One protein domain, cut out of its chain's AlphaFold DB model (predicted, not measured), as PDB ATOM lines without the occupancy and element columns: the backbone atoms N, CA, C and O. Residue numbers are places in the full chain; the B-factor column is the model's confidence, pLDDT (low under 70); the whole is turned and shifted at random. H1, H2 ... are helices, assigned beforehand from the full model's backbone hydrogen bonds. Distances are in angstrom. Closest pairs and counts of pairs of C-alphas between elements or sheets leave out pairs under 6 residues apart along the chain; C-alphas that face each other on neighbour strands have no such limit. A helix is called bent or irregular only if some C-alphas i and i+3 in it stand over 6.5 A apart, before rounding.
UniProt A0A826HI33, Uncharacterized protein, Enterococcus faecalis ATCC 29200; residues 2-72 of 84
ATOM      1  N   HIS A   2      28.653 -40.427  20.444       82.38
ATOM      2  CA  HIS A   2      29.908 -39.799  19.988       82.38
ATOM      3  C   HIS A   2      30.260 -38.397  20.542       82.38
ATOM      4  O   HIS A   2      31.428 -38.087  20.732       82.38
ATOM      5  N   ILE A   3      29.280 -37.520  20.811       87.44
ATOM      6  CA  ILE A   3      29.555 -36.167  21.345       87.44
ATOM      7  C   ILE A   3      30.099 -36.231  22.781       87.44
ATOM      8  O   ILE A   3      31.025 -35.503  23.120       87.44
ATOM      9  N   LEU A   4      29.532 -37.107  23.617       81.56
ATOM     10  CA  LEU A   4      29.960 -37.259  25.011       81.56
ATOM     11  C   LEU A   4      31.300 -37.988  25.106       81.56
ATOM     12  O   LEU A   4      32.121 -37.624  25.937       81.56
ATOM     13  N   GLU A   5      31.520 -38.980  24.241       88.06
ATOM     14  CA  GLU A   5      32.787 -39.718  24.162       88.06
ATOM     15  C   GLU A   5      33.936 -38.795  23.741       88.06
ATOM     16  O   GLU A   5      34.971 -38.773  24.398       88.06
ATOM     17  N   ASN A   6      33.727 -37.959  22.720       92.50
ATOM     18  CA  ASN A   6      34.749 -37.017  22.259       92.50
ATOM     19  C   ASN A   6      35.068 -35.917  23.278       92.50
ATOM     20  O   ASN A   6      36.208 -35.476  23.352       92.50
ATOM     21  N   GLY A   7      34.069 -35.457  24.037       90.25
ATOM     22  CA  GLY A   7      34.237 -34.399  25.038       90.25
ATOM     23  C   GLY A   7      34.628 -34.905  26.427       90.25
ATOM     24  O   GLY A   7      34.669 -34.110  27.363       90.25
ATOM     25  N   PHE A   8      34.854 -36.213  26.597       90.00
ATOM     26  CA  PHE A   8      35.117 -36.804  27.906       90.00
ATOM     27  C   PHE A   8      36.397 -36.249  28.539       90.00
ATOM     28  O   PHE A   8      36.342 -35.776  29.673       90.00
ATOM     29  N   GLU A   9      37.507 -36.244  27.795       91.19
ATOM     30  CA  GLU A   9      38.806 -35.732  28.259       91.19
ATOM     31  C   GLU A   9      38.718 -34.258  28.689       91.19
ATOM     32  O   GLU A   9      39.146 -33.890  29.786       91.19
ATOM     33  N   ASP A  10      38.055 -33.425  27.883       88.75
ATOM     34  CA  ASP A  10      37.827 -32.012  28.205       88.75
ATOM     35  C   ASP A  10      36.961 -31.853  29.468       88.75
ATOM     36  O   ASP A  10      37.225 -31.009  30.328       88.75
ATOM     37  N   ALA A  11      35.928 -32.687  29.620       88.19
ATOM     38  CA  ALA A  11      35.015 -32.624  30.757       88.19
ATOM     39  C   ALA A  11      35.678 -33.041  32.078       88.19
ATOM     40  O   ALA A  11      35.341 -32.481  33.128       88.19
ATOM     41  N   ILE A  12      36.610 -34.003  32.056       91.94
ATOM     42  CA  ILE A  12      37.315 -34.467  33.261       91.94
ATOM     43  C   ILE A  12      38.508 -33.585  33.642       91.94
ATOM     44  O   ILE A  12      38.946 -33.649  34.792       91.94
ATOM     45  N   GLN A  13      38.988 -32.709  32.751       91.00
ATOM     46  CA  GLN A  13      40.103 -31.791  33.024       91.00
ATOM     47  C   GLN A  13      39.880 -30.957  34.297       91.00
ATOM     48  O   GLN A  13      40.827 -30.636  35.019       91.00
ATOM     49  N   ILE A  14      38.617 -30.676  34.635       91.31
ATOM     50  CA  ILE A  14      38.213 -29.998  35.872       91.31
ATOM     51  C   ILE A  14      38.790 -30.641  37.144       91.31
ATOM     52  O   ILE A  14      39.056 -29.949  38.126       91.31
ATOM     53  N   LEU A  15      39.006 -31.958  37.136       91.50
ATOM     54  CA  LEU A  15      39.510 -32.710  38.282       91.50
ATOM     55  C   LEU A  15      40.990 -32.425  38.570       91.50
ATOM     56  O   LEU A  15      41.432 -32.644  39.695       91.50
ATOM     57  N   SER A  16      41.739 -31.876  37.609       91.25
ATOM     58  CA  SER A  16      43.126 -31.444  37.833       91.25
ATOM     59  C   SER A  16      43.234 -30.181  38.700       91.25
ATOM     60  O   SER A  16      44.287 -29.906  39.270       91.25
ATOM     61  N   PHE A  17      42.142 -29.425  38.853       88.62
ATOM     62  CA  PHE A  17      42.119 -28.205  39.657       88.62
ATOM     63  C   PHE A  17      41.840 -28.484  41.146       88.62
ATOM     64  O   PHE A  17      41.155 -29.458  41.473       88.62
ATOM     65  N   PRO A  18      42.285 -27.604  42.066       90.75
ATOM     66  CA  PRO A  18      41.916 -27.653  43.480       90.75
ATOM     67  C   PRO A  18      40.396 -27.655  43.722       90.75
ATOM     68  O   PRO A  18      39.649 -26.916  43.076       90.75
ATOM     69  N   GLU A  19      39.927 -28.448  44.691       89.56
ATOM     70  CA  GLU A  19      38.491 -28.640  44.978       89.56
ATOM     71  C   GLU A  19      37.743 -27.316  45.220       89.56
ATOM     72  O   GLU A  19      36.616 -27.131  44.757       89.56
ATOM     73  N   ASN A  20      38.400 -26.349  45.869       88.06
ATOM     74  CA  ASN A  20      37.831 -25.037  46.183       88.06
ATOM     75  C   ASN A  20      37.459 -24.212  44.933       88.06
ATOM     76  O   ASN A  20      36.579 -23.352  45.025       88.06
ATOM     77  N   ILE A  21      38.077 -24.469  43.772       90.81
ATOM     78  CA  ILE A  21      37.786 -23.746  42.521       90.81
ATOM     79  C   ILE A  21      36.991 -24.562  41.498       90.81
ATOM     80  O   ILE A  21      36.362 -23.961  40.621       90.81
ATOM     81  N   ARG A  22      36.926 -25.898  41.627       91.56
ATOM     82  CA  ARG A  22      36.224 -26.781  40.670       91.56
ATOM     83  C   ARG A  22      34.792 -26.333  40.397       91.56
ATOM     84  O   ARG A  22      34.363 -26.256  39.248       91.56
ATOM     85  N   ARG A  23      34.047 -25.959  41.444       90.44
ATOM     86  CA  ARG A  23      32.653 -25.504  41.299       90.44
ATOM     87  C   ARG A  23      32.524 -24.267  40.409       90.44
ATOM     88  O   ARG A  23      31.535 -24.153  39.698       90.44
ATOM     89  N   ARG A  24      33.487 -23.343  40.458       90.31
ATOM     90  CA  ARG A  24      33.447 -22.103  39.671       90.31
ATOM     91  C   ARG A  24      33.780 -22.381  38.206       90.31
ATOM     92  O   ARG A  24      33.054 -21.909  37.342       90.31
ATOM     93  N   ILE A  25      34.794 -23.209  37.946       90.44
ATOM     94  CA  ILE A  25      35.244 -23.553  36.587       90.44
ATOM     95  C   ILE A  25      34.237 -24.465  35.861       90.44
ATOM     96  O   ILE A  25      33.997 -24.276  34.675       90.44
ATOM     97  N   ARG A  26      33.580 -25.410  36.553       90.62
ATOM     98  CA  ARG A  26      32.599 -26.327  35.929       90.62
ATOM     99  C   ARG A  26      31.313 -25.635  35.457       90.62
ATOM    100  O   ARG A  26      30.508 -26.250  34.765       90.62
ATOM    101  N   THR A  27      31.054 -24.402  35.892       91.06
ATOM    102  CA  THR A  27      29.798 -23.697  35.602       91.06
ATOM    103  C   THR A  27      30.018 -22.497  34.700       91.06
ATOM    104  O   THR A  27      31.008 -21.788  34.833       91.06
ATOM    105  N   THR A  28      29.029 -22.190  33.871       94.19
ATOM    106  CA  THR A  28      29.006 -21.021  32.980       94.19
ATOM    107  C   THR A  28      28.457 -19.758  33.641       94.19
ATOM    108  O   THR A  28      28.382 -18.722  32.993       94.19
ATOM    109  N   ASN A  29      28.136 -19.793  34.941       93.06
ATOM    110  CA  ASN A  29      27.452 -18.710  35.662       93.06
ATOM    111  C   ASN A  29      28.081 -17.317  35.470       93.06
ATOM    112  O   ASN A  29      27.370 -16.324  35.352       93.06
ATOM    113  N   VAL A  30      29.415 -17.207  35.480       92.56
ATOM    114  CA  VAL A  30      30.094 -15.911  35.283       92.56
ATOM    115  C   VAL A  30      29.947 -15.418  33.854       92.56
ATOM    116  O   VAL A  30      29.678 -14.238  33.643       92.56
ATOM    117  N   LEU A  31      30.093 -16.322  32.888       94.62
ATOM    118  CA  LEU A  31      29.933 -16.004  31.479       94.62
ATOM    119  C   LEU A  31      28.480 -15.632  31.163       94.62
ATOM    120  O   LEU A  31      28.240 -14.675  30.436       94.62
ATOM    121  N   GLU A  32      27.513 -16.331  31.752       97.00
ATOM    122  CA  GLU A  32      26.087 -16.018  31.634       97.00
ATOM    123  C   GLU A  32      25.772 -14.627  32.182       97.00
ATOM    124  O   GLU A  32      25.202 -13.819  31.456       97.00
ATOM    125  N   ARG A  33      26.243 -14.288  33.392       95.44
ATOM    126  CA  ARG A  33      26.079 -12.935  33.957       95.44
ATOM    127  C   ARG A  33      26.733 -11.852  33.100       95.44
ATOM    128  O   ARG A  33      26.174 -10.770  32.943       95.44
ATOM    129  N   LEU A  34      27.920 -12.120  32.552       95.75
ATOM    130  CA  LEU A  34      28.595 -11.183  31.653       95.75
ATOM    131  C   LEU A  34      27.789 -10.984  30.361       95.75
ATOM    132  O   LEU A  34      27.570  -9.850  29.938       95.75
ATOM    133  N   ASN A  35      27.297 -12.072  29.771       96.12
ATOM    134  CA  ASN A  35      26.463 -12.039  28.574       96.12
ATOM    135  C   ASN A  35      25.126 -11.329  28.822       96.12
ATOM    136  O   ASN A  35      24.659 -10.592  27.956       96.12
ATOM    137  N   GLU A  36      24.510 -11.513  29.987       97.25
ATOM    138  CA  GLU A  36      23.309 -10.778  30.390       97.25
ATOM    139  C   GLU A  36      23.559  -9.268  30.440       97.25
ATOM    140  O   GLU A  36      22.754  -8.497  29.918       97.25
ATOM    141  N   GLU A  37      24.693  -8.838  30.996       96.25
ATOM    142  CA  GLU A  37      25.058  -7.421  31.056       96.25
ATOM    143  C   GLU A  37      25.347  -6.839  29.661       96.25
ATOM    144  O   GLU A  37      24.899  -5.730  29.354       96.25
ATOM    145  N   ILE A  38      26.000  -7.606  28.778       95.12
ATOM    146  CA  ILE A  38      26.161  -7.238  27.361       95.12
ATOM    147  C   ILE A  38      24.786  -7.038  26.715       95.12
ATOM    148  O   ILE A  38      24.515  -5.965  26.172       95.12
ATOM    149  N   ARG A  39      23.883  -8.022  26.834       95.06
ATOM    150  CA  ARG A  39      22.525  -7.948  26.265       95.06
ATOM    151  C   ARG A  39      21.716  -6.789  26.848       95.06
ATOM    152  O   ARG A  39      20.918  -6.179  26.139       95.06
ATOM    153  N   ARG A  40      21.909  -6.455  28.128       95.62
ATOM    154  CA  ARG A  40      21.248  -5.313  28.778       95.62
ATOM    155  C   ARG A  40      21.667  -3.987  28.139       95.62
ATOM    156  O   ARG A  40      20.797  -3.160  27.870       95.62
ATOM    157  N   ARG A  41      22.963  -3.796  27.865       93.88
ATOM    158  CA  ARG A  41      23.489  -2.591  27.191       93.88
ATOM    159  C   ARG A  41      23.095  -2.548  25.714       93.88
ATOM    160  O   ARG A  41      22.679  -1.504  25.220       93.88
ATOM    161  N   GLU A  42      23.149  -3.691  25.037       93.75
ATOM    162  CA  GLU A  42      22.719  -3.855  23.645       93.75
ATOM    163  C   GLU A  42      21.241  -3.475  23.447       93.75
ATOM    164  O   GLU A  42      20.902  -2.732  22.523       93.75
ATOM    165  N   ARG A  43      20.358  -3.920  24.355       94.88
ATOM    166  CA  ARG A  43      18.903  -3.704  24.272       94.88
ATOM    167  C   ARG A  43      18.512  -2.224  24.187       94.88
ATOM    168  O   ARG A  43      17.502  -1.905  23.561       94.88
ATOM    169  N   VAL A  44      19.285  -1.330  24.803       94.75
ATOM    170  CA  VAL A  44      19.034   0.122  24.754       94.75
ATOM    171  C   VAL A  44      19.369   0.701  23.375       94.75
ATOM    172  O   VAL A  44      18.674   1.593  22.902       94.75
ATOM    173  N   ILE A  45      20.399   0.171  22.714       93.00
ATOM    174  CA  ILE A  45      20.940   0.696  21.452       93.00
ATOM    175  C   ILE A  45      20.137   0.191  20.251       93.00
ATOM    176  O   ILE A  45      19.911   0.947  19.309       93.00
ATOM    177  N   ARG A  46      19.656  -1.061  20.305       92.50
ATOM    178  CA  ARG A  46      18.886  -1.778  19.265       92.50
ATOM    179  C   ARG A  46      19.623  -2.013  17.942       92.50
ATOM    180  O   ARG A  46      19.649  -3.146  17.479       92.50
ATOM    181  N   ILE A  47      20.185  -0.977  17.320       93.75
ATOM    182  CA  ILE A  47      20.895  -1.049  16.035       93.75
ATOM    183  C   ILE A  47      22.208  -0.280  16.157       93.75
ATOM    184  O   ILE A  47      22.225   0.896  16.513       93.75
ATOM    185  N   PHE A  48      23.314  -0.944  15.831       95.06
ATOM    186  CA  PHE A  48      24.634  -0.326  15.830       95.06
ATOM    187  C   PHE A  48      24.970   0.247  14.450       95.06
ATOM    188  O   PHE A  48      24.701  -0.406  13.442       95.06
ATOM    189  N   PRO A  49      25.609   1.427  14.380       94.81
ATOM    190  CA  PRO A  49      25.971   2.046  13.106       94.81
ATOM    191  C   PRO A  49      27.155   1.350  12.412       94.81
ATOM    192  O   PRO A  49      27.327   1.500  11.209       94.81
ATOM    193  N   ASN A  50      27.999   0.626  13.158       96.19
ATOM    194  CA  ASN A  50      29.112  -0.177  12.645       96.19
ATOM    195  C   ASN A  50      29.655  -1.127  13.733       96.19
ATOM    196  O   ASN A  50      29.307  -1.014  14.913       96.19
ATOM    197  N   ILE A  51      30.554  -2.033  13.335       96.75
ATOM    198  CA  ILE A  51      31.195  -3.013  14.227       96.75
ATOM    199  C   ILE A  51      32.071  -2.329  15.292       96.75
ATOM    200  O   ILE A  51      32.082  -2.748  16.447       96.75
ATOM    201  N   ASN A  52      32.757  -1.230  14.965       97.56
ATOM    202  CA  ASN A  52      33.616  -0.540  15.935       97.56
ATOM    203  C   ASN A  52      32.810   0.024  17.117       97.56
ATOM    204  O   ASN A  52      33.293   0.026  18.251       97.56
ATOM    205  N   SER A  53      31.569   0.462  16.884       95.38
ATOM    206  CA  SER A  53      30.674   0.944  17.939       95.38
ATOM    207  C   SER A  53      30.294  -0.150  18.939       95.38
ATOM    208  O   SER A  53      30.330   0.109  20.141       95.38
ATOM    209  N   ILE A  54      29.976  -1.369  18.482       94.88
ATOM    210  CA  ILE A  54      29.684  -2.492  19.392       94.88
ATOM    211  C   ILE A  54      30.949  -2.958  20.119       94.88
ATOM    212  O   ILE A  54      30.914  -3.131  21.339       94.88
ATOM    213  N   THR A  55      32.085  -3.046  19.419       96.38
ATOM    214  CA  THR A  55      33.379  -3.392  20.026       96.38
ATOM    215  C   THR A  55      33.745  -2.429  21.147       96.38
ATOM    216  O   THR A  55      34.188  -2.866  22.204       96.38
ATOM    217  N   ARG A  56      33.510  -1.122  20.966       96.06
ATOM    218  CA  ARG A  56      33.791  -0.122  22.002       96.06
ATOM    219  C   ARG A  56      32.965  -0.357  23.262       96.06
ATOM    220  O   ARG A  56      33.515  -0.290  24.349       96.06
ATOM    221  N   ILE A  57      31.674  -0.650  23.135       94.44
ATOM    222  CA  ILE A  57      30.789  -0.824  24.297       94.44
ATOM    223  C   ILE A  57      31.084  -2.121  25.042       94.44
ATOM    224  O   ILE A  57      31.147  -2.110  26.273       94.44
ATOM    225  N   ILE A  58      31.304  -3.215  24.309       95.62
ATOM    226  CA  ILE A  58      31.734  -4.480  24.910       95.62
ATOM    227  C   ILE A  58      33.092  -4.282  25.588       95.62
ATOM    228  O   ILE A  58      33.245  -4.646  26.749       95.62
ATOM    229  N   GLY A  59      34.045  -3.636  24.913       96.94
ATOM    230  CA  GLY A  59      35.361  -3.325  25.467       96.94
ATOM    231  C   GLY A  59      35.276  -2.503  26.752       96.94
ATOM    232  O   GLY A  59      35.875  -2.879  27.753       96.94
ATOM    233  N   THR A  60      34.469  -1.438  26.772       96.81
ATOM    234  CA  THR A  60      34.245  -0.630  27.977       96.81
ATOM    235  C   THR A  60      33.661  -1.462  29.122       96.81
ATOM    236  O   THR A  60      34.167  -1.384  30.235       96.81
ATOM    237  N   LEU A  61      32.657  -2.308  28.863       95.81
ATOM    238  CA  LEU A  61      32.103  -3.199  29.888       95.81
ATOM    239  C   LEU A  61      33.152  -4.182  30.434       95.81
ATOM    240  O   LEU A  61      33.201  -4.422  31.639       95.81
ATOM    241  N   LEU A  62      33.985  -4.758  29.566       96.38
ATOM    242  CA  LEU A  62      35.039  -5.682  29.986       96.38
ATOM    243  C   LEU A  62      36.096  -4.980  30.842       96.38
ATOM    244  O   LEU A  62      36.493  -5.527  31.865       96.38
ATOM    245  N   MET A  63      36.494  -3.756  30.482       97.12
ATOM    246  CA  MET A  63      37.424  -2.946  31.279       97.12
ATOM    247  C   MET A  63      36.851  -2.597  32.659       97.12
ATOM    248  O   MET A  63      37.563  -2.658  33.660       97.12
ATOM    249  N   GLU A  64      35.559  -2.261  32.734       95.50
ATOM    250  CA  GLU A  64      34.870  -2.037  34.012       95.50
ATOM    251  C   GLU A  64      34.888  -3.304  34.880       95.50
ATOM    252  O   GLU A  64      35.205  -3.231  36.067       95.50
ATOM    253  N   LYS A  65      34.592  -4.470  34.290       94.75
ATOM    254  CA  LYS A  65      34.584  -5.754  35.007       94.75
ATOM    255  C   LYS A  65      35.970  -6.178  35.477       94.75
ATOM    256  O   LYS A  65      36.092  -6.657  36.600       94.75
ATOM    257  N   ASP A  66      36.991  -5.970  34.656       94.25
ATOM    258  CA  ASP A  66      38.386  -6.222  35.023       94.25
ATOM    259  C   ASP A  66      38.801  -5.357  36.221       94.25
ATOM    260  O   ASP A  66      39.271  -5.869  37.238       94.25
ATOM    261  N   THR A  67      38.490  -4.059  36.169       95.69
ATOM    262  CA  THR A  67      38.755  -3.129  37.276       95.69
ATOM    263  C   THR A  67      38.019  -3.544  38.555       95.69
ATOM    264  O   THR A  67      38.605  -3.543  39.637       95.69
ATOM    265  N   GLU A  68      36.745  -3.940  38.451       93.25
ATOM    266  CA  GLU A  68      35.943  -4.438  39.578       93.25
ATOM    267  C   GLU A  68      36.562  -5.699  40.202       93.25
ATOM    268  O   GLU A  68      36.627  -5.828  41.427       93.25
ATOM    269  N   TRP A  69      37.047  -6.626  39.374       91.69
ATOM    270  CA  TRP A  69      37.683  -7.859  39.839       91.69
ATOM    271  C   TRP A  69      39.022  -7.600  40.524       91.69
ATOM    272  O   TRP A  69      39.293  -8.223  41.550       91.69
ATOM    273  N   LEU A  70      39.822  -6.666  40.006       91.94
ATOM    274  CA  LEU A  70      41.086  -6.252  40.617       91.94
ATOM    275  C   LEU A  70      40.877  -5.530  41.955       91.94
ATOM    276  O   LEU A  70      41.658  -5.722  42.884       91.94
ATOM    277  N   ALA A  71      39.818  -4.725  42.070       93.06
ATOM    278  CA  ALA A  71      39.489  -3.997  43.295       93.06
ATOM    279  C   ALA A  71      38.794  -4.865  44.362       93.06
ATOM    280  O   ALA A  71      38.727  -4.476  45.530       93.06
ATOM    281  N   SER A  72      38.252  -6.027  43.985       90.75
ATOM    282  CA  SER A  72      37.524  -6.899  44.908       90.75
ATOM    283  C   SER A  72      38.460  -7.517  45.959       90.75
ATOM    284  O   SER A  72      39.396  -8.235  45.605       90.75
TER     285      SER A  72
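What this domain is: This is residues 2 to 72 of the 84 residues of an uncharacterized protein of Enterococcus faecalis ATCC 29200 (UniProt A0A826HI33). An open zigzag of five helices with no shared core: two long helices, H4 and H5, make a V, and three short ones, H1 to H3, form a separate arm at the other end of H4. In that arm H1 and H2 follow end to end and H3 folds back from H2. The 71 printed residues hold H1 to H5 in chain order, with no named strand; the class is all helix. The whole is flat, 43 by 37 by 17 A, and only just extended, close to loose, with a radius of gyration of the C-alphas of 17.0 A.

How they stand to each other: H1, residues 2 to 6, and H2, residues 8 to 16, meet only through their link. H2 and H3, residues 19 to 25, form a helical hairpin: they only just touch, with 3 pairs of C-alphas within 8 A, closest Ile 14 and Arg 22 at 6.1 A, and run opposite ways at a steep tilt of 43 degrees. H3 and H4, residues 29 to 45, meet only through their link. H4 and H5, residues 51 to 71, are close but not clearly touching; their closest C-alphas, Ile 38 and Ile 58, are 6.7 A apart, and they run opposite ways at a steep tilt of 44 degrees. H5 is apart from H1, H2 and H3. Every O i to N i+4 pair is within hydrogen-bond range in H1 and H5; the counts are 11 of 13 in H4, 2 of 5 in H2, with 5 of 6 O i to N i+3 pairs, and 1 of 3 in H3, with 3 of 4.

Where its parts are: H1 begins at C-alpha 2, (29.908, -39.799, 19.988), and measures 6.0 A from first to last C-alpha. H2 measures 13.8 A and is irregular, but only just: C-alphas 11 and 14 are 6.6 A apart. H3, 10.3 A, is irregular, with C-alphas 20 and 23 7.1 A apart. H4 measures 24.9 A from C-alpha 29. H5 measures 30.2 A and ends at C-alpha 71, (39.489, -3.997, 43.295).

The domain as a whole: The C-alphas farthest apart, of Glu 19 and Pro 49, are 46.0 A apart. The printed part has no cut, and its four links are tight. Its mean pLDDT is 93.0, and no printed residue is under 70.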